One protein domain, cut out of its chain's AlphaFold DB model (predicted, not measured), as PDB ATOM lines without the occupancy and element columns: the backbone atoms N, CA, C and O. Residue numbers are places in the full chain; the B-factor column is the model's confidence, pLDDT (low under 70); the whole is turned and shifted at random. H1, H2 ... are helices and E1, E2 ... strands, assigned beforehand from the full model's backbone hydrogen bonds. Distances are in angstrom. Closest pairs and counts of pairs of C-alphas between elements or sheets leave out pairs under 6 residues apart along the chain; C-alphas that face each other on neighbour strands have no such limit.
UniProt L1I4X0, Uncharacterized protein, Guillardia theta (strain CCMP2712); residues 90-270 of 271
ATOM      1  N   ARG A  90     -41.665  85.876 -44.858       74.19
ATOM      2  CA  ARG A  90     -42.741  84.899 -44.691       74.19
ATOM      3  C   ARG A  90     -42.219  83.494 -44.383       74.19
ATOM      4  O   ARG A  90     -42.759  82.823 -43.507       74.19
ATOM      5  N   GLY A  91     -41.176  83.032 -45.070       77.69
ATOM      6  CA  GLY A  91     -40.546  81.739 -44.809       77.69
ATOM      7  C   GLY A  91     -39.953  81.653 -43.402       77.69
ATOM      8  O   GLY A  91     -40.096  80.623 -42.739       77.69
ATOM      9  N   MET A  92     -39.365  82.748 -42.909       80.06
ATOM     10  CA  MET A  92     -38.878  82.838 -41.526       80.06
ATOM     11  C   MET A  92     -40.019  82.776 -40.506       80.06
ATOM     12  O   MET A  92     -39.904  82.066 -39.509       80.06
ATOM     13  N   GLU A  93     -41.124  83.479 -40.758       79.19
ATOM     14  CA  GLU A  93     -42.303  83.468 -39.884       79.19
ATOM     15  C   GLU A  93     -42.920  82.066 -39.789       79.19
ATOM     16  O   GLU A  93     -43.172  81.578 -38.690       79.19
ATOM     17  N   ILE A  94     -43.056  81.356 -40.914       82.25
ATOM     18  CA  ILE A  94     -43.538  79.965 -40.938       82.25
ATOM     19  C   ILE A  94     -42.601  79.039 -40.155       82.25
ATOM     20  O   ILE A  94     -43.070  78.188 -39.396       82.25
ATOM     21  N   ALA A  95     -41.283  79.182 -40.329       85.38
ATOM     22  CA  ALA A  95     -40.308  78.382 -39.593       85.38
ATOM     23  C   ALA A  95     -40.404  78.634 -38.082       85.38
ATOM     24  O   ALA A  95     -40.421  77.686 -37.301       85.38
ATOM     25  N   LEU A  96     -40.547  79.895 -37.670       88.69
ATOM     26  CA  LEU A  96     -40.746  80.260 -36.271       88.69
ATOM     27  C   LEU A  96     -42.059  79.727 -35.709       88.69
ATOM     28  O   LEU A  96     -42.040  79.160 -34.622       88.69
ATOM     29  N   MET A  97     -43.174  79.837 -36.435       88.31
ATOM     30  CA  MET A  97     -44.448  79.255 -36.005       88.31
ATOM     31  C   MET A  97     -44.328  77.741 -35.808       88.31
ATOM     32  O   MET A  97     -44.749  77.228 -34.779       88.31
ATOM     33  N   ARG A  98     -43.689  77.018 -36.735       90.38
ATOM     34  CA  ARG A  98     -43.463  75.570 -36.584       90.38
ATOM     35  C   ARG A  98     -42.604  75.245 -35.370       90.38
ATOM     36  O   ARG A  98     -42.950  74.347 -34.610       90.38
ATOM     37  N   SER A  99     -41.525  75.994 -35.168       92.56
ATOM     38  CA  SER A  99     -40.642  75.822 -34.016       92.56
ATOM     39  C   SER A  99     -41.343  76.141 -32.698       92.56
ATOM     40  O   SER A  99     -41.134  75.436 -31.715       92.56
ATOM     41  N   VAL A 100     -42.215  77.151 -32.674       93.62
ATOM     42  CA  VAL A 100     -43.080  77.443 -31.528       93.62
ATOM     43  C   VAL A 100     -44.027  76.279 -31.280       93.62
ATOM     44  O   VAL A 100     -44.031  75.760 -30.172       93.62
ATOM     45  N   GLN A 101     -44.743  75.803 -32.300       92.19
ATOM     46  CA  GLN A 101     -45.676  74.680 -32.184       92.19
ATOM     47  C   GLN A 101     -44.994  73.405 -31.660       92.19
ATOM     48  O   GLN A 101     -45.572  72.689 -30.848       92.19
ATOM     49  N   SER A 102     -43.753  73.138 -32.078       93.31
ATOM     50  CA  SER A 102     -42.946  72.016 -31.586       93.31
ATOM     51  C   SER A 102     -42.213  72.306 -30.267       93.31
ATOM     52  O   SER A 102     -41.378  71.505 -29.857       93.31
ATOM     53  N   ASN A 103     -42.463  73.457 -29.631       94.69
ATOM     54  CA  ASN A 103     -41.813  73.918 -28.401       94.69
ATOM     55  C   ASN A 103     -40.266  73.922 -28.468       94.69
ATOM     56  O   ASN A 103     -39.582  73.632 -27.490       94.69
ATOM     57  N   ASN A 104     -39.701  74.235 -29.639       94.88
ATOM     58  CA  ASN A 104     -38.266  74.193 -29.925       94.88
ATOM     59  C   ASN A 104     -37.567  75.482 -29.462       94.88
ATOM     60  O   ASN A 104     -37.298  76.396 -30.248       94.88
ATOM     61  N   PHE A 105     -37.273  75.546 -28.165       94.81
ATOM     62  CA  PHE A 105     -36.578  76.669 -27.534       94.81
ATOM     63  C   PHE A 105     -35.223  77.018 -28.174       94.81
ATOM     64  O   PHE A 105     -35.036  78.195 -28.495       94.81
ATOM     65  N   PRO A 106     -34.303  76.061 -28.433       94.56
ATOM     66  CA  PRO A 106     -33.002  76.384 -29.020       94.56
ATOM     67  C   PRO A 106     -33.120  77.113 -30.358       94.56
ATOM     68  O   PRO A 106     -32.414  78.092 -30.599       94.56
ATOM     69  N   PHE A 107     -34.057  76.687 -31.209       93.06
ATOM     70  CA  PHE A 107     -34.291  77.338 -32.492       93.06
ATOM     71  C   PHE A 107     -34.820  78.764 -32.337       93.06
ATOM     72  O   PHE A 107     -34.337  79.679 -33.004       93.06
ATOM     73  N   VAL A 108     -35.804  78.966 -31.456       94.25
ATOM     74  CA  VAL A 108     -36.383  80.294 -31.202       94.25
ATOM     75  C   VAL A 108     -35.301  81.245 -30.687       94.25
ATOM     76  O   VAL A 108     -35.132  82.332 -31.239       94.25
ATOM     77  N   CYS A 109     -34.502  80.814 -29.708       94.69
ATOM     78  CA  CYS A 109     -33.371  81.586 -29.197       94.69
ATOM     79  C   CYS A 109     -32.346  81.897 -30.295       94.69
ATOM     80  O   CYS A 109     -31.941  83.049 -30.438       94.69
ATOM     81  N   HIS A 110     -31.966  80.910 -31.113       92.38
ATOM     82  CA  HIS A 110     -31.025  81.107 -32.214       92.38
ATOM     83  C   HIS A 110     -31.517  82.157 -33.218       92.38
ATOM     84  O   HIS A 110     -30.750  83.033 -33.619       92.38
ATOM     85  N   MET A 111     -32.795  82.109 -33.607       90.31
ATOM     86  CA  MET A 111     -33.380  83.088 -34.527       90.31
ATOM     87  C   MET A 111     -33.329  84.506 -33.953       90.31
ATOM     88  O   MET A 111     -32.913  85.435 -34.645       90.31
ATOM     89  N   ILE A 112     -33.683  84.670 -32.676       92.88
ATOM     90  CA  ILE A 112     -33.639  85.966 -31.985       92.88
ATOM     91  C   ILE A 112     -32.200  86.490 -31.906       92.88
ATOM     92  O   ILE A 112     -31.936  87.647 -32.231       92.88
ATOM     93  N   LEU A 113     -31.250  85.637 -31.516       90.38
ATOM     94  CA  LEU A 113     -29.830  85.988 -31.430       90.38
ATOM     95  C   LEU A 113     -29.212  86.294 -32.803       90.38
ATOM     96  O   LEU A 113     -28.273  87.082 -32.883       90.38
ATOM     97  N   SER A 114     -29.776  85.728 -33.873       87.81
ATOM     98  CA  SER A 114     -29.422  86.024 -35.268       87.81
ATOM     99  C   SER A 114     -30.048  87.323 -35.793       87.81
ATOM    100  O   SER A 114     -29.842  87.677 -36.952       87.81
ATOM    101  N   GLY A 115     -30.793  88.052 -34.955       86.88
ATOM    102  CA  GLY A 115     -31.357  89.361 -35.280       86.88
ATOM    103  C   GLY A 115     -32.819  89.342 -35.720       86.88
ATOM    104  O   GLY A 115     -33.315  90.377 -36.165       86.88
ATOM    105  N   TRP A 116     -33.529  88.216 -35.594       89.25
ATOM    106  CA  TRP A 116     -34.975  88.217 -35.801       89.25
ATOM    107  C   TRP A 116     -35.673  89.085 -34.748       89.25
ATOM    108  O   TRP A 116     -35.384  88.993 -33.552       89.25
ATOM    109  N   THR A 117     -36.636  89.890 -35.192       87.56
ATOM    110  CA  THR A 117     -37.489  90.704 -34.330       87.56
ATOM    111  C   THR A 117     -38.956  90.560 -34.738       87.56
ATOM    112  O   THR A 117     -39.262  90.448 -35.930       87.56
ATOM    113  N   PRO A 118     -39.893  90.555 -33.772       84.81
ATOM    114  CA  PRO A 118     -41.312  90.555 -34.078       84.81
ATOM    115  C   PRO A 118     -41.688  91.885 -34.737       84.81
ATOM    116  O   PRO A 118     -41.333  92.962 -34.252       84.81
ATOM    117  N   ASN A 119     -42.441  91.825 -35.833       76.06
ATOM    118  CA  ASN A 119     -43.008  93.023 -36.435       76.06
ATOM    119  C   ASN A 119     -44.205  93.487 -35.592       76.06
ATOM    120  O   ASN A 119     -45.269  92.887 -35.650       76.06
ATOM    121  N   VAL A 120     -44.016  94.537 -34.795       69.25
ATOM    122  CA  VAL A 120     -45.062  95.127 -33.937       69.25
ATOM    123  C   VAL A 120     -45.769  96.331 -34.560       69.25
ATOM    124  O   VAL A 120     -46.828  96.722 -34.082       69.25
ATOM    125  N   VAL A 121     -45.209  96.920 -35.623       62.28
ATOM    126  CA  VAL A 121     -45.746  98.136 -36.270       62.28
ATOM    127  C   VAL A 121     -46.824  97.795 -37.287       62.28
ATOM    128  O   VAL A 121     -47.827  98.492 -37.408       62.28
ATOM    129  N   ASN A 122     -46.606  96.717 -38.030       54.72
ATOM    130  CA  ASN A 122     -47.578  96.183 -38.961       54.72
ATOM    131  C   ASN A 122     -47.582  94.676 -38.760       54.72
ATOM    132  O   ASN A 122     -47.032  93.952 -39.596       54.72
ATOM    133  N   PRO A 123     -48.037  94.221 -37.581       52.38
ATOM    134  CA  PRO A 123     -47.979  92.819 -37.269       52.38
ATOM    135  C   PRO A 123     -48.718  92.109 -38.393       52.38
ATOM    136  O   PRO A 123     -49.876  92.398 -38.694       52.38
ATOM    137  N   THR A 124     -48.016  91.217 -39.083       50.25
ATOM    138  CA  THR A 124     -48.638  90.133 -39.829       50.25
ATOM    139  C   THR A 124     -49.311  89.279 -38.775       50.25
ATOM    140  O   THR A 124     -48.799  88.257 -38.336       50.25
ATOM    141  N   LEU A 125     -50.404  89.815 -38.232       58.94
ATOM    142  CA  LEU A 125     -51.060  89.282 -37.071       58.94
ATOM    143  C   LEU A 125     -51.449  87.873 -37.462       58.94
ATOM    144  O   LEU A 125     -52.135  87.661 -38.467       58.94
ATOM    145  N   CYS A 126     -50.920  86.908 -36.729       67.19
ATOM    146  CA  CYS A 126     -51.214  85.521 -36.977       67.19
ATOM    147  C   CYS A 126     -52.729  85.373 -36.833       67.19
ATOM    148  O   CYS A 126     -53.316  85.756 -35.821       67.19
ATOM    149  N   HIS A 127     -53.361  84.868 -37.885       82.31
ATOM    150  CA  HIS A 127     -54.752  84.461 -37.852       82.31
ATOM    151  C   HIS A 127     -54.737  82.946 -37.785       82.31
ATOM    152  O   HIS A 127     -54.288  82.286 -38.725       82.31
ATOM    153  N   PHE A 128     -55.170  82.391 -36.664       83.81
ATOM    154  CA  PHE A 128     -55.164  80.952 -36.465       83.81
ATOM    155  C   PHE A 128     -56.401  80.501 -35.704       83.81
ATOM    156  O   PHE A 128     -57.057  81.269 -35.002       83.81
ATOM    157  N   SER A 129     -56.736  79.230 -35.870       84.62
ATOM    158  CA  SER A 129     -57.793  78.573 -35.117       84.62
ATOM    159  C   SER A 129     -57.182  77.505 -34.230       84.62
ATOM    160  O   SER A 129     -56.433  76.656 -34.715       84.62
ATOM    161  N   VAL A 130     -57.531  77.521 -32.950       83.06
ATOM    162  CA  VAL A 130     -57.152  76.482 -31.992       83.06
ATOM    163  C   VAL A 130     -58.354  75.582 -31.784       83.06
ATOM    164  O   VAL A 130     -59.413  76.051 -31.368       83.06
ATOM    165  N   THR A 131     -58.201  74.292 -32.068       81.00
ATOM    166  CA  THR A 131     -59.208  73.306 -31.679       81.00
ATOM    167  C   THR A 131     -59.077  73.036 -30.189       81.00
ATOM    168  O   THR A 131     -58.031  72.611 -29.706       81.00
ATOM    169  N   VAL A 132     -60.155  73.294 -29.462       72.50
ATOM    170  CA  VAL A 132     -60.250  73.113 -28.023       72.50
ATOM    171  C   VAL A 132     -60.909  71.764 -27.746       72.50
ATOM    172  O   VAL A 132     -62.059  71.525 -28.117       72.50
ATOM    173  N   HIS A 133     -60.178  70.871 -27.080       67.38
ATOM    174  CA  HIS A 133     -60.690  69.568 -26.671       67.38
ATOM    175  C   HIS A 133     -61.144  69.611 -25.213       67.38
ATOM    176  O   HIS A 133     -60.335  69.560 -24.288       67.38
ATOM    177  N   ARG A 134     -62.461  69.667 -24.994       63.09
ATOM    178  CA  ARG A 134     -63.039  69.388 -23.675       63.09
ATOM    179  C   ARG A 134     -63.192  67.881 -23.526       63.09
ATOM    180  O   ARG A 134     -63.977  67.270 -24.244       63.09
ATOM    181  N   THR A 135     -62.487  67.285 -22.567       55.00
ATOM    182  CA  THR A 135     -62.595  65.851 -22.225       55.00
ATOM    183  C   THR A 135     -64.024  65.410 -21.896       55.00
ATOM    184  O   THR A 135     -64.343  64.229 -21.986       55.00
ATOM    185  N   THR A 136     -64.908  66.350 -21.558       49.41
ATOM    186  CA  THR A 136     -66.310  66.111 -21.203       49.41
ATOM    187  C   THR A 136     -67.306  66.320 -22.348       49.41
ATOM    188  O   THR A 136     -68.505  66.146 -22.131       49.41
ATOM    189  N   TRP A 137     -66.866  66.669 -23.566       41.09
ATOM    190  CA  TRP A 137     -67.777  67.060 -24.646       41.09
ATOM    191  C   TRP A 137     -67.329  66.544 -26.021       41.09
ATOM    192  O   TRP A 137     -66.245  66.859 -26.498       41.09
ATOM    193  N   ASN A 138     -68.216  65.835 -26.728       50.44
ATOM    194  CA  ASN A 138     -68.023  65.414 -28.128       50.44
ATOM    195  C   ASN A 138     -68.053  66.585 -29.143       50.44
ATOM    196  O   ASN A 138     -68.165  66.351 -30.346       50.44
ATOM    197  N   GLN A 139     -67.986  67.841 -28.689       54.12
ATOM    198  CA  GLN A 139     -67.908  69.021 -29.551       54.12
ATOM    199  C   GLN A 139     -66.477  69.556 -29.550       54.12
ATOM    200  O   GLN A 139     -65.926  69.915 -28.512       54.12
ATOM    201  N   ARG A 140     -65.877  69.579 -30.744       59.66
ATOM    202  CA  ARG A 140     -64.639  70.306 -31.019       59.66
ATOM    203  C   ARG A 140     -65.007  71.769 -31.228       59.66
ATOM    204  O   ARG A 140     -65.354  72.164 -32.339       59.66
ATOM    205  N   ASP A 141     -64.957  72.552 -30.162       72.69
ATOM    206  CA  ASP A 141     -65.060  74.000 -30.290       72.69
ATOM    207  C   ASP A 141     -63.742  74.526 -30.875       72.69
ATOM    208  O   ASP A 141     -62.665  74.039 -30.525       72.69
ATOM    209  N   CYS A 142     -63.801  75.497 -31.789       79.75
ATOM    210  CA  CYS A 142     -62.599  76.203 -32.233       79.75
ATOM    211  C   CYS A 142     -62.631  77.643 -31.740       79.75
ATOM    212  O   CYS A 142     -63.651  78.330 -31.832       79.75
ATOM    213  N   LEU A 143     -61.481  78.079 -31.244       84.94
ATOM    214  CA  LEU A 143     -61.199  79.457 -30.903       84.94
ATOM    215  C   LEU A 143     -60.450  80.082 -32.077       84.94
ATOM    216  O   LEU A 143     -59.341  79.655 -32.396       84.94
ATOM    217  N   HIS A 144     -61.052  81.058 -32.742       87.81
ATOM    218  CA  HIS A 144     -60.371  81.844 -33.763       87.81
ATOM    219  C   HIS A 144     -59.665  83.007 -33.082       87.81
ATOM    220  O   HIS A 144     -60.317  83.823 -32.437       87.81
ATOM    221  N   VAL A 145     -58.348  83.072 -33.241       88.94
ATOM    222  CA  VAL A 145     -57.505  84.144 -32.721       88.94
ATOM    223  C   VAL A 145     -56.979  84.932 -33.914       88.94
ATOM    224  O   VAL A 145     -56.348  84.389 -34.826       88.94
ATOM    225  N   LYS A 146     -57.296  86.217 -33.925       88.38
ATOM    226  CA  LYS A 146     -56.877  87.219 -34.898       88.38
ATOM    227  C   LYS A 146     -56.061  88.264 -34.168       88.38
ATOM    228  O   LYS A 146     -56.037  88.295 -32.939       88.38
ATOM    229  N   ASN A 147     -55.415  89.148 -34.913       86.88
ATOM    230  CA  ASN A 147     -54.630  90.207 -34.295       86.88
ATOM    231  C   ASN A 147     -53.596  89.659 -33.282       86.88
ATOM    232  O   ASN A 147     -53.298  90.290 -32.277       86.88
ATOM    233  N   ALA A 148     -53.048  88.468 -33.544       88.12
ATOM    234  CA  ALA A 148     -52.176  87.766 -32.617       88.12
ATOM    235  C   ALA A 148     -50.697  87.902 -32.999       88.12
ATOM    236  O   ALA A 148     -50.325  87.844 -34.170       88.12
ATOM    237  N   CYS A 149     -49.830  88.016 -32.000       90.31
ATOM    238  CA  CYS A 149     -48.381  87.889 -32.173       90.31
ATOM    239  C   CYS A 149     -47.906  86.446 -31.919       90.31
ATOM    240  O   CYS A 149     -48.652  85.603 -31.417       90.31
ATOM    241  N   LEU A 150     -46.632  86.165 -32.204       90.94
ATOM    242  CA  LEU A 150     -46.054  84.830 -32.021       90.94
ATOM    243  C   LEU A 150     -46.124  84.329 -30.564       90.94
ATOM    244  O   LEU A 150     -46.249  83.128 -30.333       90.94
ATOM    245  N   LEU A 151     -46.104  85.237 -29.582       94.31
ATOM    246  CA  LEU A 151     -46.265  84.874 -28.173       94.31
ATOM    247  C   LEU A 151     -47.691  84.379 -27.869       94.31
ATOM    248  O   LEU A 151     -47.832  83.374 -27.182       94.31
ATOM    249  N   HIS A 152     -48.735  84.989 -28.447       94.12
ATOM    250  CA  HIS A 152     -50.107  84.468 -28.342       94.12
ATOM    251  C   HIS A 152     -50.196  83.041 -28.887       94.12
ATOM    252  O   HIS A 152     -50.776  82.164 -28.253       94.12
ATOM    253  N   TYR A 153     -49.576  82.799 -30.046       92.94
ATOM    254  CA  TYR A 153     -49.531  81.471 -30.648       92.94
ATOM    255  C   TYR A 153     -48.810  80.453 -29.748       92.94
ATOM    256  O   TYR A 153     -49.305  79.339 -29.571       92.94
ATOM    257  N   ALA A 154     -47.696  80.845 -29.118       95.19
ATOM    258  CA  ALA A 154     -46.968  80.001 -28.169       95.19
ATOM    259  C   ALA A 154     -47.810  79.639 -26.937       95.19
ATOM    260  O   ALA A 154     -47.828  78.473 -26.540       95.19
ATOM    261  N   ILE A 155     -48.548  80.607 -26.376       95.19
ATOM    262  CA  ILE A 155     -49.503  80.356 -25.291       95.19
ATOM    263  C   ILE A 155     -50.567  79.373 -25.768       95.19
ATOM    264  O   ILE A 155     -50.711  78.316 -25.170       95.19
ATOM    265  N   CYS A 156     -51.247  79.644 -26.883       92.88
ATOM    266  CA  CYS A 156     -52.284  78.768 -27.427       92.88
ATOM    267  C   CYS A 156     -51.829  77.318 -27.648       92.88
ATOM    268  O   CYS A 156     -52.617  76.406 -27.411       92.88
ATOM    269  N   CYS A 157     -50.580  77.097 -28.067       91.75
ATOM    270  CA  CYS A 157     -50.022  75.758 -28.281       91.75
ATOM    271  C   CYS A 157     -49.566  75.050 -26.990       91.75
ATOM    272  O   CYS A 157     -49.160  73.894 -27.054       91.75
ATOM    273  N   GLY A 158     -49.579  75.723 -25.833       92.69
ATOM    274  CA  GLY A 158     -48.981  75.197 -24.599       92.69
ATOM    275  C   GLY A 158     -47.449  75.115 -24.658       92.69
ATOM    276  O   GLY A 158     -46.822  74.404 -23.874       92.69
ATOM    277  N   SER A 159     -46.823  75.834 -25.590       95.75
ATOM    278  CA  SER A 159     -45.390  75.766 -25.881       95.75
ATOM    279  C   SER A 159     -44.603  76.672 -24.939       95.75
ATOM    280  O   SER A 159     -44.055  77.700 -25.340       95.75
ATOM    281  N   LEU A 160     -44.577  76.302 -23.656       96.44
ATOM    282  CA  LEU A 160     -44.051  77.148 -22.584       96.44
ATOM    283  C   LEU A 160     -42.591  77.558 -22.798       96.44
ATOM    284  O   LEU A 160     -42.243  78.701 -22.532       96.44
ATOM    285  N   GLN A 161     -41.741  76.668 -23.313       97.00
ATOM    286  CA  GLN A 161     -40.328  76.991 -23.519       97.00
ATOM    287  C   GLN A 161     -40.175  78.061 -24.604       97.00
ATOM    288  O   GLN A 161     -39.503  79.071 -24.400       97.00
ATOM    289  N   ALA A 162     -40.864  77.888 -25.733       96.31
ATOM    290  CA  ALA A 162     -40.884  78.889 -26.792       96.31
ATOM    291  C   ALA A 162     -41.507  80.217 -26.317       96.31
ATOM    292  O   ALA A 162     -40.973  81.286 -26.616       96.31
ATOM    293  N   ALA A 163     -42.590  80.160 -25.533       96.94
ATOM    294  CA  ALA A 163     -43.216  81.338 -24.937       96.94
ATOM    295  C   ALA A 163     -42.245  82.088 -24.012       96.94
ATOM    296  O   ALA A 163     -42.128  83.306 -24.109       96.94
ATOM    297  N   THR A 164     -41.494  81.372 -23.175       97.31
ATOM    298  CA  THR A 164     -40.477  81.947 -22.288       97.31
ATOM    299  C   THR A 164     -39.364  82.643 -23.066       97.31
ATOM    300  O   THR A 164     -39.042  83.785 -22.745       97.31
ATOM    301  N   ALA A 165     -38.829  82.025 -24.125       97.06
ATOM    302  CA  ALA A 165     -37.822  82.667 -24.972       97.06
ATOM    303  C   ALA A 165     -38.341  83.981 -25.579       97.06
ATOM    304  O   ALA A 165     -37.661  85.008 -25.528       97.06
ATOM    305  N   LEU A 166     -39.567  83.969 -26.113       95.81
ATOM    306  CA  LEU A 166     -40.204  85.148 -26.702       95.81
ATOM    307  C   LEU A 166     -40.481  86.236 -25.664       95.81
ATOM    308  O   LEU A 166     -40.246  87.409 -25.943       95.81
ATOM    309  N   LEU A 167     -40.946  85.860 -24.475       96.12
ATOM    310  CA  LEU A 167     -41.262  86.785 -23.393       96.12
ATOM    311  C   LEU A 167     -40.004  87.471 -22.851       96.12
ATOM    312  O   LEU A 167     -39.987  88.688 -22.691       96.12
ATOM    313  N   VAL A 168     -38.934  86.709 -22.620       96.94
ATOM    314  CA  VAL A 168     -37.639  87.242 -22.172       96.94
ATOM    315  C   VAL A 168     -37.040  88.143 -23.250       96.94
ATOM    316  O   VAL A 168     -36.601  89.258 -22.966       96.94
ATOM    317  N   ALA A 169     -37.062  87.721 -24.513       96.50
ATOM    318  CA  ALA A 169     -36.529  88.515 -25.613       96.50
ATOM    319  C   ALA A 169     -37.364  89.764 -25.933       96.50
ATOM    320  O   ALA A 169     -36.803  90.793 -26.317       96.50
ATOM    321  N   PHE A 170     -38.684  89.722 -25.748       95.06
ATOM    322  CA  PHE A 170     -39.602  90.805 -26.104       95.06
ATOM    323  C   PHE A 170     -40.762  90.948 -25.087       95.06
ATOM    324  O   PHE A 170     -41.906  90.636 -25.409       95.06
ATOM    325  N   PRO A 171     -40.509  91.494 -23.880       94.88
ATOM    326  CA  PRO A 171     -41.497  91.615 -22.803       94.88
ATOM    327  C   PRO A 171     -42.742  92.408 -23.196       94.88
ATOM    328  O   PRO A 171     -43.848  92.080 -22.782       94.88
ATOM    329  N   HIS A 172     -42.580  93.413 -24.063       91.69
ATOM    330  CA  HIS A 172     -43.688  94.210 -24.592       91.69
ATOM    331  C   HIS A 172     -44.723  93.379 -25.372       91.69
ATOM    332  O   HIS A 172     -45.845  93.834 -25.558       91.69
ATOM    333  N   LEU A 173     -44.394  92.160 -25.825       92.62
ATOM    334  CA  LEU A 173     -45.380  91.276 -26.454       92.62
ATOM    335  C   LEU A 173     -46.482  90.847 -25.476       92.62
ATOM    336  O   LEU A 173     -47.584  90.552 -25.929       92.62
ATOM    337  N   ALA A 174     -46.211  90.837 -24.165       92.69
ATOM    338  CA  ALA A 174     -47.190  90.478 -23.139       92.69
ATOM    339  C   ALA A 174     -48.315  91.510 -22.983       92.69
ATOM    340  O   ALA A 174     -49.378  91.186 -22.457       92.69
ATOM    341  N   THR A 175     -48.092  92.749 -23.431       91.31
ATOM    342  CA  THR A 175     -49.084  93.831 -23.360       91.31
ATOM    343  C   THR A 175     -49.897  93.974 -24.640       91.31
ATOM    344  O   THR A 175     -50.795  94.809 -24.694       91.31
ATOM    345  N   LEU A 176     -49.568  93.219 -25.693       91.12
ATOM    346  CA  LEU A 176     -50.311  93.272 -26.946       91.12
ATOM    347  C   LEU A 176     -51.617  92.485 -26.793       91.12
ATOM    348  O   LEU A 176     -51.560  91.331 -26.365       91.12
ATOM    349  N   PRO A 177     -52.771  93.071 -27.147       92.50
ATOM    350  CA  PRO A 177     -54.019  92.332 -27.200       92.50
ATOM    351  C   PRO A 177     -54.104  91.474 -28.469       92.50
ATOM    352  O   PRO A 177     -53.366  91.682 -29.436       92.50
ATOM    353  N   CYS A 178     -55.052  90.542 -28.474       91.56
ATOM    354  CA  CYS A 178     -55.511  89.821 -29.655       91.56
ATOM    355  C   CYS A 178     -57.040  89.870 -29.738       91.56
ATOM    356  O   CYS A 178     -57.719  90.203 -28.773       91.56
ATOM    357  N   THR A 179     -57.594  89.535 -30.897       92.00
ATOM    358  CA  THR A 179     -59.044  89.467 -31.099       92.00
ATOM    359  C   THR A 179     -59.474  88.010 -31.170       92.00
ATOM    360  O   THR A 179     -58.887  87.222 -31.910       92.00
ATOM    361  N   VAL A 180     -60.503  87.641 -30.418       90.12
ATOM    362  CA  VAL A 180     -60.938  86.259 -30.238       90.12
ATOM    363  C   VAL A 180     -62.413  86.109 -30.608       90.12
ATOM    364  O   VAL A 180     -63.244  86.942 -30.261       90.12
ATOM    365  N   SER A 181     -62.753  85.031 -31.317       88.38
ATOM    366  CA  SER A 181     -64.140  84.669 -31.644       88.38
ATOM    367  C   SER A 181     -64.342  83.150 -31.656       88.38
ATOM    368  O   SER A 181     -63.446  82.404 -32.052       88.38
ATOM    369  N   GLY A 182     -65.526  82.674 -31.269       80.38
ATOM    370  CA  GLY A 182     -65.914  81.264 -31.345       80.38
ATOM    371  C   GLY A 182     -66.375  80.812 -32.740       80.38
ATOM    372  O   GLY A 182     -66.586  81.620 -33.644       80.38
ATOM    373  N   LEU A 183     -66.587  79.497 -32.887       61.62
ATOM    374  CA  LEU A 183     -66.870  78.772 -34.144       61.62
ATOM    375  C   LEU A 183     -68.087  79.274 -34.962       61.62
ATOM    376  O   LEU A 183     -68.208  78.957 -36.143       61.62
ATOM    377  N   HIS A 184     -69.010  80.033 -34.365       58.25
ATOM    378  CA  HIS A 184     -70.290  80.403 -34.992       58.25
ATOM    379  C   HIS A 184     -70.479  81.907 -35.220       58.25
ATOM    380  O   HIS A 184     -71.608  82.388 -35.228       58.25
ATOM    381  N   GLY A 185     -69.386  82.651 -35.415       53.25
ATOM    382  CA  GLY A 185     -69.475  84.096 -35.650       53.25
ATOM    383  C   GLY A 185     -70.002  84.841 -34.426       53.25
ATOM    384  O   GLY A 185     -70.790  85.774 -34.559       53.25
ATOM    385  N   SER A 186     -69.601  84.390 -33.231       62.50
ATOM    386  CA  SER A 186     -69.803  85.173 -32.013       62.50
ATOM    387  C   SER A 186     -69.139  86.541 -32.162       62.50
ATOM    388  O   SER A 186     -68.201  86.685 -32.948       62.50
ATOM    389  N   GLU A 187     -69.605  87.518 -31.381       79.38
ATOM    390  CA  GLU A 187     -68.959  88.828 -31.297       79.38
ATOM    391  C   GLU A 187     -67.450  88.657 -31.071       79.38
ATOM    392  O   GLU A 187     -67.016  87.794 -30.304       79.38
ATOM    393  N   GLU A 188     -66.670  89.427 -31.827       88.81
ATOM    394  CA  GLU A 188     -65.229  89.506 -31.652       88.81
ATOM    395  C   GLU A 188     -64.941  90.247 -30.350       88.81
ATOM    396  O   GLU A 188     -65.406  91.369 -30.147       88.81
ATOM    397  N   GLU A 189     -64.176  89.616 -29.469       91.44
ATOM    398  CA  GLU A 189     -63.742  90.208 -28.212       91.44
ATOM    399  C   GLU A 189     -62.240  90.471 -28.260       91.44
ATOM    400  O   GLU A 189     -61.465  89.655 -28.759       91.44
ATOM    401  N   GLU A 190     -61.818  91.624 -27.752       93.25
ATOM    402  CA  GLU A 190     -60.402  91.897 -27.542       93.25
ATOM    403  C   GLU A 190     -59.974  91.271 -26.216       93.25
ATOM    404  O   GLU A 190     -60.545  91.587 -25.172       93.25
ATOM    405  N   TRP A 191     -58.999  90.369 -26.270       94.19
ATOM    406  CA  TRP A 191     -58.438  89.690 -25.110       94.19
ATOM    407  C   TRP A 191     -56.969  90.066 -24.948       94.19
ATOM    408  O   TRP A 191     -56.170  90.005 -25.888       94.19
ATOM    409  N   SER A 192     -56.597  90.393 -23.720       94.06
ATOM    410  CA  SER A 192     -55.211  90.448 -23.277       94.06
ATOM    411  C   SER A 192     -54.582  89.054 -23.252       94.06
ATOM    412  O   SER A 192     -55.252  88.018 -23.186       94.06
ATOM    413  N   MET A 193     -53.250  89.016 -23.224       93.75
ATOM    414  CA  MET A 193     -52.520  87.759 -23.093       93.75
ATOM    415  C   MET A 193     -52.824  87.017 -21.783       93.75
ATOM    416  O   MET A 193     -52.808  85.786 -21.751       93.75
ATOM    417  N   LEU A 194     -53.122  87.765 -20.716       94.38
ATOM    418  CA  LEU A 194     -53.491  87.200 -19.423       94.38
ATOM    419  C   LEU A 194     -54.862  86.513 -19.484       94.38
ATOM    420  O   LEU A 194     -54.992  85.384 -19.018       94.38
ATOM    421  N   GLU A 195     -55.853  87.147 -20.117       94.88
ATOM    422  CA  GLU A 195     -57.180  86.551 -20.336       94.88
ATOM    423  C   GLU A 195     -57.094  85.285 -21.189       94.88
ATOM    424  O   GLU A 195     -57.718  84.274 -20.863       94.88
ATOM    425  N   LEU A 196     -56.256  85.294 -22.229       93.38
ATOM    426  CA  LEU A 196     -56.017  84.117 -23.061       93.38
ATOM    427  C   LEU A 196     -55.403  82.960 -22.253       93.38
ATOM    428  O   LEU A 196     -55.865  81.825 -22.357       93.38
ATOM    429  N   ALA A 197     -54.390  83.232 -21.424       95.00
ATOM    430  CA  ALA A 197     -53.787  82.218 -20.557       95.00
ATOM    431  C   ALA A 197     -54.790  81.684 -19.518       95.00
ATOM    432  O   ALA A 197     -54.875  80.472 -19.312       95.00
ATOM    433  N   GLN A 198     -55.593  82.565 -18.913       94.56
ATOM    434  CA  GLN A 198     -56.633  82.197 -17.951       94.56
ATOM    435  C   GLN A 198     -57.715  81.317 -18.593       94.56
ATOM    436  O   GLN A 198     -58.101  80.307 -18.005       94.56
ATOM    437  N   PHE A 199     -58.147  81.629 -19.819       92.62
ATOM    438  CA  PHE A 199     -59.097  80.802 -20.567       92.62
ATOM    439  C   PHE A 199     -58.607  79.354 -20.701       92.62
ATOM    440  O   PHE A 199     -59.361  78.415 -20.437       92.62
ATOM    441  N   PHE A 200     -57.337  79.156 -21.068       91.50
ATOM    442  CA  PHE A 200     -56.765  77.815 -21.181       91.50
ATOM    443  C   PHE A 200     -56.561  77.137 -19.819       91.50
ATOM    444  O   PHE A 200     -56.814  75.936 -19.703       91.50
ATOM    445  N   CYS A 201     -56.190  77.878 -18.769       92.25
ATOM    446  CA  CYS A 201     -56.184  77.355 -17.400       92.25
ATOM    447  C   CYS A 201     -57.561  76.801 -17.013       92.25
ATOM    448  O   CYS A 201     -57.660  75.658 -16.571       92.25
ATOM    449  N   ASP A 202     -58.630  77.572 -17.220       90.25
ATOM    450  CA  ASP A 202     -59.996  77.166 -16.872       90.25
ATOM    451  C   ASP A 202     -60.497  75.984 -17.696       90.25
ATOM    452  O   ASP A 202     -61.244  75.140 -17.194       90.25
ATOM    453  N   LEU A 203     -60.075  75.920 -18.956       87.25
ATOM    454  CA  LEU A 203     -60.413  74.850 -19.878       87.25
ATOM    455  C   LEU A 203     -59.762  73.511 -19.494       87.25
ATOM    456  O   LEU A 203     -60.409  72.469 -19.610       87.25
ATOM    457  N   TYR A 204     -58.504  73.537 -19.050       87.50
ATOM    458  CA  TYR A 204     -57.703  72.338 -18.781       87.50
ATOM    459  C   TYR A 204     -57.559  71.994 -17.286       87.50
ATOM    460  O   TYR A 204     -56.977  70.962 -16.956       87.50
ATOM    461  N   LYS A 205     -58.134  72.782 -16.365       87.44
ATOM    462  CA  LYS A 205     -58.006  72.593 -14.901       87.44
ATOM    463  C   LYS A 205     -58.346  71.196 -14.383       87.44
ATOM    464  O   LYS A 205     -57.755  70.744 -13.402       87.44
ATOM    465  N   ASP A 206     -59.282  70.516 -15.039       84.12
ATOM    466  CA  ASP A 206     -59.752  69.194 -14.624       84.12
ATOM    467  C   ASP A 206     -58.869  68.057 -15.168       84.12
ATOM    468  O   ASP A 206     -58.945  66.937 -14.667       84.12
ATOM    469  N   GLN A 207     -58.016  68.335 -16.163       79.50
ATOM    470  CA  GLN A 207     -57.141  67.339 -16.795       79.50
ATOM    471  C   GLN A 207     -55.857  67.104 -15.982       79.50
ATOM    472  O   GLN A 207     -55.336  65.992 -15.993       79.50
ATOM    473  N   LYS A 208     -55.406  68.106 -15.201       75.50
ATOM    474  CA  LYS A 208     -54.234  68.049 -14.295       75.50
ATOM    475  C   LYS A 208     -52.982  67.414 -14.923       75.50
ATOM    476  O   LYS A 208     -52.221  66.731 -14.241       75.50
ATOM    477  N   ASP A 209     -52.784  67.643 -16.209       84.25
ATOM    478  CA  ASP A 209     -51.671  67.127 -16.991       84.25
ATOM    479  C   ASP A 209     -50.546  68.171 -17.131       84.25
ATOM    480  O   ASP A 209     -50.589  69.277 -16.570       84.25
ATOM    481  N   ASP A 210     -49.505  67.802 -17.878       86.56
ATOM    482  CA  ASP A 210     -48.376  68.684 -18.182       86.56
ATOM    483  C   ASP A 210     -48.830  69.946 -18.930       86.56
ATOM    484  O   ASP A 210     -48.275  71.029 -18.728       86.56
ATOM    485  N   LEU A 211     -49.885  69.831 -19.742       87.38
ATOM    486  CA  LEU A 211     -50.446  70.937 -20.510       87.38
ATOM    487  C   LEU A 211     -51.121  71.972 -19.598       87.38
ATOM    488  O   LEU A 211     -50.825  73.164 -19.696       87.38
ATOM    489  N   TYR A 212     -51.959  71.541 -18.651       90.94
ATOM    490  CA  TYR A 212     -52.507  72.431 -17.626       90.94
ATOM    491  C   TYR A 212     -51.399  73.108 -16.810       90.94
ATOM    492  O   TYR A 212     -51.461  74.311 -16.543       90.94
ATOM    493  N   SER A 213     -50.358  72.357 -16.445       92.94
ATOM    494  CA  SER A 213     -49.213  72.893 -15.702       92.94
ATOM    495  C   SER A 213     -48.481  73.981 -16.495       92.94
ATOM    496  O   SER A 213     -48.113  75.010 -15.923       92.94
ATOM    497  N   ALA A 214     -48.333  73.806 -17.811       94.06
ATOM    498  CA  ALA A 214     -47.758  74.807 -18.703       94.06
ATOM    499  C   ALA A 214     -48.581  76.104 -18.733       94.06
ATOM    500  O   ALA A 214     -48.022  77.186 -18.541       94.06
ATOM    501  N   TYR A 215     -49.905  76.007 -18.892       95.25
ATOM    502  CA  TYR A 215     -50.792  77.176 -18.858       95.25
ATOM    503  C   TYR A 215     -50.768  77.883 -17.506       95.25
ATOM    504  O   TYR A 215     -50.679  79.108 -17.457       95.25
ATOM    505  N   LYS A 216     -50.766  77.126 -16.404       95.38
ATOM    506  CA  LYS A 216     -50.696  77.688 -15.053       95.38
ATOM    507  C   LYS A 216     -49.394  78.459 -14.822       95.38
ATOM    508  O   LYS A 216     -49.431  79.555 -14.266       95.38
ATOM    509  N   MET A 217     -48.257  77.909 -15.253       96.12
ATOM    510  CA  MET A 217     -46.962  78.596 -15.176       96.12
ATOM    511  C   MET A 217     -46.946  79.861 -16.037       96.12
ATOM    512  O   MET A 217     -46.541  80.917 -15.556       96.12
ATOM    513  N   ALA A 218     -47.438  79.780 -17.276       96.56
ATOM    514  CA  ALA A 218     -47.532  80.939 -18.155       96.56
ATOM    515  C   ALA A 218     -48.409  82.041 -17.548       96.56
ATOM    516  O   ALA A 218     -47.984  83.191 -17.487       96.56
ATOM    517  N   HIS A 219     -49.595  81.688 -17.044       96.38
ATOM    518  CA  HIS A 219     -50.501  82.621 -16.380       96.38
ATOM    519  C   HIS A 219     -49.818  83.313 -15.198       96.38
ATOM    520  O   HIS A 219     -49.828  84.533 -15.122       96.38
ATOM    521  N   MET A 220     -49.149  82.559 -14.323       95.56
ATOM    522  CA  MET A 220     -48.434  83.111 -13.169       95.56
ATOM    523  C   MET A 220     -47.354  84.130 -13.566       95.56
ATOM    524  O   MET A 220     -47.285  85.217 -12.991       95.56
ATOM    525  N   VAL A 221     -46.531  83.809 -14.569       96.00
ATOM    526  CA  VAL A 221     -45.494  84.729 -15.066       96.00
ATOM    527  C   VAL A 221     -46.121  85.958 -15.729       96.00
ATOM    528  O   VAL A 221     -45.652  87.072 -15.504       96.00
ATOM    529  N   LEU A 222     -47.196  85.788 -16.504       95.62
ATOM    530  CA  LEU A 222     -47.916  86.889 -17.152       95.62
ATOM    531  C   LEU A 222     -48.603  87.815 -16.140       95.62
ATOM    532  O   LEU A 222     -48.556  89.030 -16.318       95.62
ATOM    533  N   THR A 223     -49.181  87.279 -15.060       94.81
ATOM    534  CA  THR A 223     -49.725  88.083 -13.955       94.81
ATOM    535  C   THR A 223     -48.631  88.958 -13.360       94.81
ATOM    536  O   THR A 223     -48.804  90.168 -13.245       94.81
ATOM    537  N   CYS A 224     -47.478  88.363 -13.040       94.00
ATOM    538  CA  CYS A 224     -46.351  89.096 -12.478       94.00
ATOM    539  C   CYS A 224     -45.826  90.165 -13.448       94.00
ATOM    540  O   CYS A 224     -45.627  91.302 -13.035       94.00
ATOM    541  N   MET A 225     -45.703  89.843 -14.739       92.94
ATOM    542  CA  MET A 225     -45.328  90.801 -15.786       92.94
ATOM    543  C   MET A 225     -46.282  91.998 -15.859       92.94
ATOM    544  O   MET A 225     -45.844  93.122 -16.090       92.94
ATOM    545  N   HIS A 226     -47.585  91.760 -15.698       91.38
ATOM    546  CA  HIS A 226     -48.596  92.811 -15.749       91.38
ATOM    547  C   HIS A 226     -48.578  93.696 -14.495       91.38
ATOM    548  O   HIS A 226     -48.794  94.901 -14.597       91.38
ATOM    549  N   SER A 227     -48.332  93.110 -13.320       91.31
ATOM    550  CA  SER A 227     -48.314  93.836 -12.047       91.31
ATOM    551  C   SER A 227     -47.012  94.602 -11.815       91.31
ATOM    552  O   SER A 227     -47.051  95.794 -11.524       91.31
ATOM    553  N   ASP A 228     -45.870  93.927 -11.938       91.06
ATOM    554  CA  ASP A 228     -44.546  94.520 -11.772       91.06
ATOM    555  C   ASP A 228     -43.504  93.717 -12.572       91.06
ATOM    556  O   ASP A 228     -42.950  92.737 -12.073       91.06
ATOM    557  N   PRO A 229     -43.194  94.111 -13.819       91.38
ATOM    558  CA  PRO A 229     -42.220  93.394 -14.636       91.38
ATOM    559  C   PRO A 229     -40.789  93.508 -14.091       91.38
ATOM    560  O   PRO A 229     -39.932  92.713 -14.478       91.38
ATOM    561  N   SER A 230     -40.511  94.465 -13.196       91.38
ATOM    562  CA  SER A 230     -39.157  94.724 -12.701       91.38
ATOM    563  C   SER A 230     -38.637  93.632 -11.765       91.38
ATOM    564  O   SER A 230     -37.423  93.464 -11.638       91.38
ATOM    565  N   VAL A 231     -39.533  92.846 -11.162       92.56
ATOM    566  CA  VAL A 231     -39.176  91.724 -10.276       92.56
ATOM    567  C   VAL A 231     -38.795  90.461 -11.045       92.56
ATOM    568  O   VAL A 231     -38.187  89.553 -10.474       92.56
ATOM    569  N   LEU A 232     -39.145  90.376 -12.332       93.88
ATOM    570  CA  LEU A 232     -38.851  89.203 -13.142       93.88
ATOM    571  C   LEU A 232     -37.378  89.214 -13.584       93.88
ATOM    572  O   LEU A 232     -36.875  90.222 -14.095       93.88
ATOM    573  N   PRO A 233     -36.660  88.089 -13.419       93.50
ATOM    574  CA  PRO A 233     -35.247  88.022 -13.734       93.50
ATOM    575  C   PRO A 233     -35.006  88.240 -15.225       93.50
ATOM    576  O   PRO A 233     -35.808  87.867 -16.079       93.50
ATOM    577  N   PHE A 234     -33.852  88.830 -15.527       94.12
ATOM    578  CA  PHE A 234     -33.345  89.089 -16.878       94.12
ATOM    579  C   PHE A 234     -34.138  90.124 -17.688       94.12
ATOM    580  O   PHE A 234     -33.549  90.753 -18.558       94.12
ATOM    581  N   ILE A 235     -35.417  90.366 -17.395       92.62
ATOM    582  CA  ILE A 235     -36.324  91.241 -18.162       92.62
ATOM    583  C   ILE A 235     -35.857  92.700 -18.201       92.62
ATOM    584  O   ILE A 235     -36.099  93.404 -19.180       92.62
ATOM    585  N   ASN A 236     -35.108  93.124 -17.185       91.50
ATOM    586  CA  ASN A 236     -34.594  94.486 -17.082       91.50
ATOM    587  C   ASN A 236     -33.345  94.761 -17.935       91.50
ATOM    588  O   ASN A 236     -32.935  95.919 -18.024       91.50
ATOM    589  N   ASN A 237     -32.711  93.753 -18.559       95.06
ATOM    590  CA  ASN A 237     -31.592  94.056 -19.461       95.06
ATOM    591  C   ASN A 237     -32.101  94.774 -20.718       95.06
ATOM    592  O   ASN A 237     -33.225  94.552 -21.174       95.06
ATOM    593  N   ALA A 238     -31.274  95.634 -21.309       93.81
ATOM    594  CA  ALA A 238     -31.724  96.534 -22.364       93.81
ATOM    595  C   ALA A 238     -32.108  95.769 -23.641       93.81
ATOM    596  O   ALA A 238     -33.180  95.984 -24.218       93.81
ATOM    597  N   THR A 239     -31.260  94.835 -24.072       95.19
ATOM    598  CA  THR A 239     -31.396  94.191 -25.386       95.19
ATOM    599  C   THR A 239     -31.916  92.752 -25.300       95.19
ATOM    600  O   THR A 239     -31.583  92.041 -24.354       95.19
ATOM    601  N   PRO A 240     -32.657  92.254 -26.313       95.56
ATOM    602  CA  PRO A 240     -33.080  90.849 -26.365       95.56
ATOM    603  C   PRO A 240     -31.919  89.863 -26.181       95.56
ATOM    604  O   PRO A 240     -32.061  88.851 -25.497       95.56
ATOM    605  N   ARG A 241     -30.748  90.191 -26.745       95.25
ATOM    606  CA  ARG A 241     -29.527  89.391 -26.622       95.25
ATOM    607  C   ARG A 241     -29.052  89.283 -25.176       95.25
ATOM    608  O   ARG A 241     -28.812  88.175 -24.719       95.25
ATOM    609  N   GLU A 242     -28.929  90.399 -24.459       96.75
ATOM    610  CA  GLU A 242     -28.521  90.390 -23.045       96.75
ATOM    611  C   GLU A 242     -29.514  89.610 -22.180       96.75
ATOM    612  O   GLU A 242     -29.096  88.851 -21.312       96.75
ATOM    613  N   ARG A 243     -30.820  89.741 -22.453       97.19
ATOM    614  CA  ARG A 243     -31.873  89.022 -21.719       97.19
ATOM    615  C   ARG A 243     -31.773  87.511 -21.905       97.19
ATOM    616  O   ARG A 243     -31.796  86.779 -20.920       97.19
ATOM    617  N   LEU A 244     -31.606  87.050 -23.146       95.75
ATOM    618  CA  LEU A 244     -31.445  85.625 -23.443       95.75
ATOM    619  C   LEU A 244     -30.125  85.061 -22.908       95.75
ATOM    620  O   LEU A 244     -30.123  83.980 -22.333       95.75
ATOM    621  N   VAL A 245     -29.014  85.796 -23.038       94.25
ATOM    622  CA  VAL A 245     -27.716  85.368 -22.487       94.25
ATOM    623  C   VAL A 245     -27.782  85.251 -20.963       94.25
ATOM    624  O   VAL A 245     -27.290  84.270 -20.412       94.25
ATOM    625  N   ALA A 246     -28.422  86.205 -20.281       95.06
ATOM    626  CA  ALA A 246     -28.578  86.169 -18.829       95.06
ATOM    627  C   ALA A 246     -29.474  85.012 -18.354       95.06
ATOM    628  O   ALA A 246     -29.210  84.440 -17.298       95.06
ATOM    629  N   GLY A 247     -30.499  84.647 -19.130       92.00
ATOM    630  CA  GLY A 247     -31.352  83.496 -18.826       92.00
ATOM    631  C   GLY A 247     -30.739  82.131 -19.180       92.00
ATOM    632  O   GLY A 247     -31.283  81.107 -18.771       92.00
ATOM    633  N   GLY A 248     -29.605  82.101 -19.887       91.88
ATOM    634  CA  GLY A 248     -28.860  80.883 -20.216       91.88
ATOM    635  C   GLY A 248     -29.430  80.065 -21.384       91.88
ATOM    636  O   GLY A 248     -30.386  80.455 -22.052       91.88
ATOM    637  N   GLY A 249     -28.799  78.915 -21.651       89.69
ATOM    638  CA  GLY A 249     -29.153  78.008 -22.756       89.69
ATOM    639  C   GLY A 249     -30.211  76.949 -22.423       89.69
ATOM    640  O   GLY A 249     -30.667  76.249 -23.321       89.69
ATOM    641  N   GLU A 250     -30.620  76.844 -21.157       94.50
ATOM    642  CA  GLU A 250     -31.530  75.803 -20.672       94.50
ATOM    643  C   GLU A 250     -32.931  76.363 -20.416       94.50
ATOM    644  O   GLU A 250     -33.151  77.161 -19.499       94.50
ATOM    645  N   ALA A 251     -33.911  75.905 -21.199       93.50
ATOM    646  CA  ALA A 251     -35.288  76.391 -21.116       93.50
ATOM    647  C   ALA A 251     -35.913  76.180 -19.728       93.50
ATOM    648  O   ALA A 251     -36.593  77.057 -19.200       93.50
ATOM    649  N   THR A 252     -35.681  75.012 -19.130       95.88
ATOM    650  CA  THR A 252     -36.236  74.629 -17.823       95.88
ATOM    651  C   THR A 252     -35.707  75.510 -16.698       95.88
ATOM    652  O   THR A 252     -36.481  75.917 -15.834       95.88
ATOM    653  N   ALA A 253     -34.420  75.864 -16.735       96.25
ATOM    654  CA  ALA A 253     -33.811  76.778 -15.777       96.25
ATOM    655  C   ALA A 253     -34.393  78.194 -15.910       96.25
ATOM    656  O   ALA A 253     -34.756  78.809 -14.906       96.25
ATOM    657  N   MET A 254     -34.556  78.683 -17.144       96.81
ATOM    658  CA  MET A 254     -35.135  80.002 -17.416       96.81
ATOM    659  C   MET A 254     -36.600  80.090 -16.956       96.81
ATOM    660  O   MET A 254     -36.980  81.052 -16.286       96.81
ATOM    661  N   ILE A 255     -37.411  79.068 -17.254       97.00
ATOM    662  CA  ILE A 255     -38.792  78.952 -16.760       97.00
ATOM    663  C   ILE A 255     -38.807  78.927 -15.230       97.00
ATOM    664  O   ILE A 255     -39.571  79.670 -14.619       97.00
ATOM    665  N   GLY A 256     -37.959  78.098 -14.611       96.81
ATOM    666  CA  GLY A 256     -37.875  77.963 -13.158       96.81
ATOM    667  C   GLY A 256     -37.594  79.295 -12.467       96.81
ATOM    668  O   GLY A 256     -38.307  79.654 -11.535       96.81
ATOM    669  N   ALA A 257     -36.631  80.065 -12.976       96.94
ATOM    670  CA  ALA A 257     -36.284  81.378 -12.436       96.94
ATOM    671  C   ALA A 257     -37.437  82.391 -12.548       96.94
ATOM    672  O   ALA A 257     -37.725  83.108 -11.587       96.94
ATOM    673  N   LEU A 258     -38.121  82.445 -13.698       96.69
ATOM    674  CA  LEU A 258     -39.287  83.318 -13.889       96.69
ATOM    675  C   LEU A 258     -40.438  82.929 -12.954       96.69
ATOM    676  O   LEU A 258     -41.040  83.795 -12.323       96.69
ATOM    677  N   CYS A 259     -40.726  81.632 -12.844       96.31
ATOM    678  CA  CYS A 259     -41.772  81.117 -11.973       96.31
ATOM    679  C   CYS A 259     -41.470  81.383 -10.495       96.31
ATOM    680  O   CYS A 259     -42.356  81.822  -9.769       96.31
ATOM    681  N   GLU A 260     -40.233  81.164 -10.049       96.06
ATOM    682  CA  GLU A 260     -39.819  81.429  -8.670       96.06
ATOM    683  C   GLU A 260     -39.978  82.912  -8.310       96.06
ATOM    684  O   GLU A 260     -40.500  83.238  -7.242       96.06
ATOM    685  N   ALA A 261     -39.569  83.812  -9.208       94.62
ATOM    686  CA  ALA A 261     -39.746  85.247  -9.020       94.62
ATOM    687  C   ALA A 261     -41.232  85.631  -8.967       94.62
ATOM    688  O   ALA A 261     -41.651  86.321  -8.041       94.62
ATOM    689  N   ALA A 262     -42.044  85.115  -9.895       94.19
ATOM    690  CA  ALA A 262     -43.483  85.357  -9.914       94.19
ATOM    691  C   ALA A 262     -44.180  84.848  -8.639       94.19
ATOM    692  O   ALA A 262     -45.004  85.560  -8.069       94.19
ATOM    693  N   CYS A 263     -43.814  83.660  -8.138       92.00
ATOM    694  CA  CYS A 263     -44.343  83.122  -6.883       92.00
ATOM    695  C   CYS A 263     -44.067  84.050  -5.695       92.00
ATOM    696  O   CYS A 263     -44.988  84.329  -4.931       92.00
ATOM    697  N   LYS A 264     -42.827  84.536  -5.547       90.44
ATOM    698  CA  LYS A 264     -42.434  85.432  -4.443       90.44
ATOM    699  C   LYS A 264     -43.246  86.726  -4.445       90.44
ATOM    700  O   LYS A 264     -43.661  87.192  -3.387       90.44
ATOM    701  N   THR A 265     -43.505  87.276  -5.628       83.50
ATOM    702  CA  THR A 265     -44.311  88.490  -5.789       83.50
ATOM    703  C   THR A 265     -45.776  88.236  -5.447       83.50
ATOM    704  O   THR A 265     -46.364  89.016  -4.707       83.50
ATOM    705  N   CYS A 266     -46.362  87.125  -5.909       74.62
ATOM    706  CA  CYS A 266     -47.747  86.785  -5.581       74.62
ATOM    707  C   CYS A 266     -47.960  86.571  -4.076       74.62
ATOM    708  O   CYS A 266     -48.957  87.045  -3.546       74.62
ATOM    709  N   THR A 267     -47.022  85.924  -3.373       73.06
ATOM    710  CA  THR A 267     -47.121  85.752  -1.912       73.06
ATOM    711  C   THR A 267     -46.984  87.070  -1.154       73.06
ATOM    712  O   THR A 267     -47.672  87.272  -0.164       73.06
ATOM    713  N   ALA A 268     -46.145  87.991  -1.636       63.25
ATOM    714  CA  ALA A 268     -45.958  89.297  -1.005       63.25
ATOM    715  C   ALA A 268     -47.159  90.246  -1.188       63.25
ATOM    716  O   ALA A 268     -47.271  91.225  -0.461       63.25
ATOM    717  N   MET A 269     -48.047  89.983  -2.153       58.47
ATOM    718  CA  MET A 269     -49.274  90.765  -2.360       58.47
ATOM    719  C   MET A 269     -50.437  90.331  -1.452       58.47
ATOM    720  O   MET A 269     -51.451  91.027  -1.402       58.47
ATOM    721  N   GLU A 270     -50.321  89.184  -0.774       56.12
ATOM    722  CA  GLU A 270     -51.344  88.654   0.142       56.12
ATOM    723  C   GLU A 270     -51.096  89.026   1.619       56.12
ATOM    724  O   GLU A 270     -51.987  88.821   2.448       56.12
TER     725      GLU A 270
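This is residues 90 to 270 of the 271 residues of an uncharacterized protein of Guillardia theta (strain CCMP2712) (UniProt L1I4X0). Three helical hairpins are stacked one on another: H3 and H4 in the middle, H1 and H2 on one side of them, H6 and H7 on the other. A strongly twisted sheet of four strands closes one side of this stack, with H3 and H6 on one face and the other face bare; on the side away from the sheet H8 packs on H2 and H4, while H9 crosses H7. The printed part has 181 residues, with nine helices and four strands in the order H1 H2 E1 E2 H3 H4 H5 E3 E4 H6 H7 H8 H9, of mixed class; the sheet is antiparallel, E1 E2 E3 E4. It is compact, with a radius of gyration of the C-alphas of 15.9 A and spans of 45 by 44 by 25 A.

H1, residues 90 to 101, touches H2, residues 105 to 113, with residues 96 to 100 alone, the closest C-alphas being Leu 96 and Val 108, 6.7 A. E1, residues 126 to 133, and E2, residues 140 to 148, form a hairpin with N 128 and O 145 3.0 A apart. H3, residues 150 to 156, is on the sheet, over E2, at a height of 9.2 A. H4, residues 160 to 169, is the hub, touching six helices; Ala 154 of H3 and Ala 163 have the closest C-alphas of that hairpin, 5.1 A. After H5, residues 171 to 175, E3, residues 178 to 182, pairs with E2, N 144 and O 181 at 2.8 A, and with E4, residues 189 to 191, N 180 and O 189 at 2.8 A. H6, residues 193 to 204, is on the same face as H3, 8.0 A high. It touches H7, residues 210 to 227, at a shallow tilt of 28 degrees, opposite ways, closest at C-alphas Tyr 204 and Tyr 212, 5.3 A. H8, residues 240 to 247, touches H4, with C-alphas Ala 169 and Pro 240 closest, 4.2 A. H9, residues 251 to 268, touches H7 at a steep tilt of 55 degrees, closest at C-alphas Cys 224 and Ala 262, 5.4 A. Every O i to N i+4 pair is within hydrogen-bond range in the helices but H5, which has 0 of 1, and 2 of 2 O i to N i+3 pairs.

H1 begins at C-alpha 90 (-42.741, 84.899, -44.691). E2 measures 21.5 A, H7 25.9 A and H9 26.2 A, ending at C-alpha 268 (-45.958, 89.297, -1.005).

The C-alphas of Asn 138 and Ala 238 are farthest apart, 48.2 A. The printed part has no cut; the long links are H2 to E1 and H7 to H8. Mean pLDDT of the printed part is 86.9; residues 120 to 126, 133 to 140, 183 to 186 and 268 to 270 are under 70.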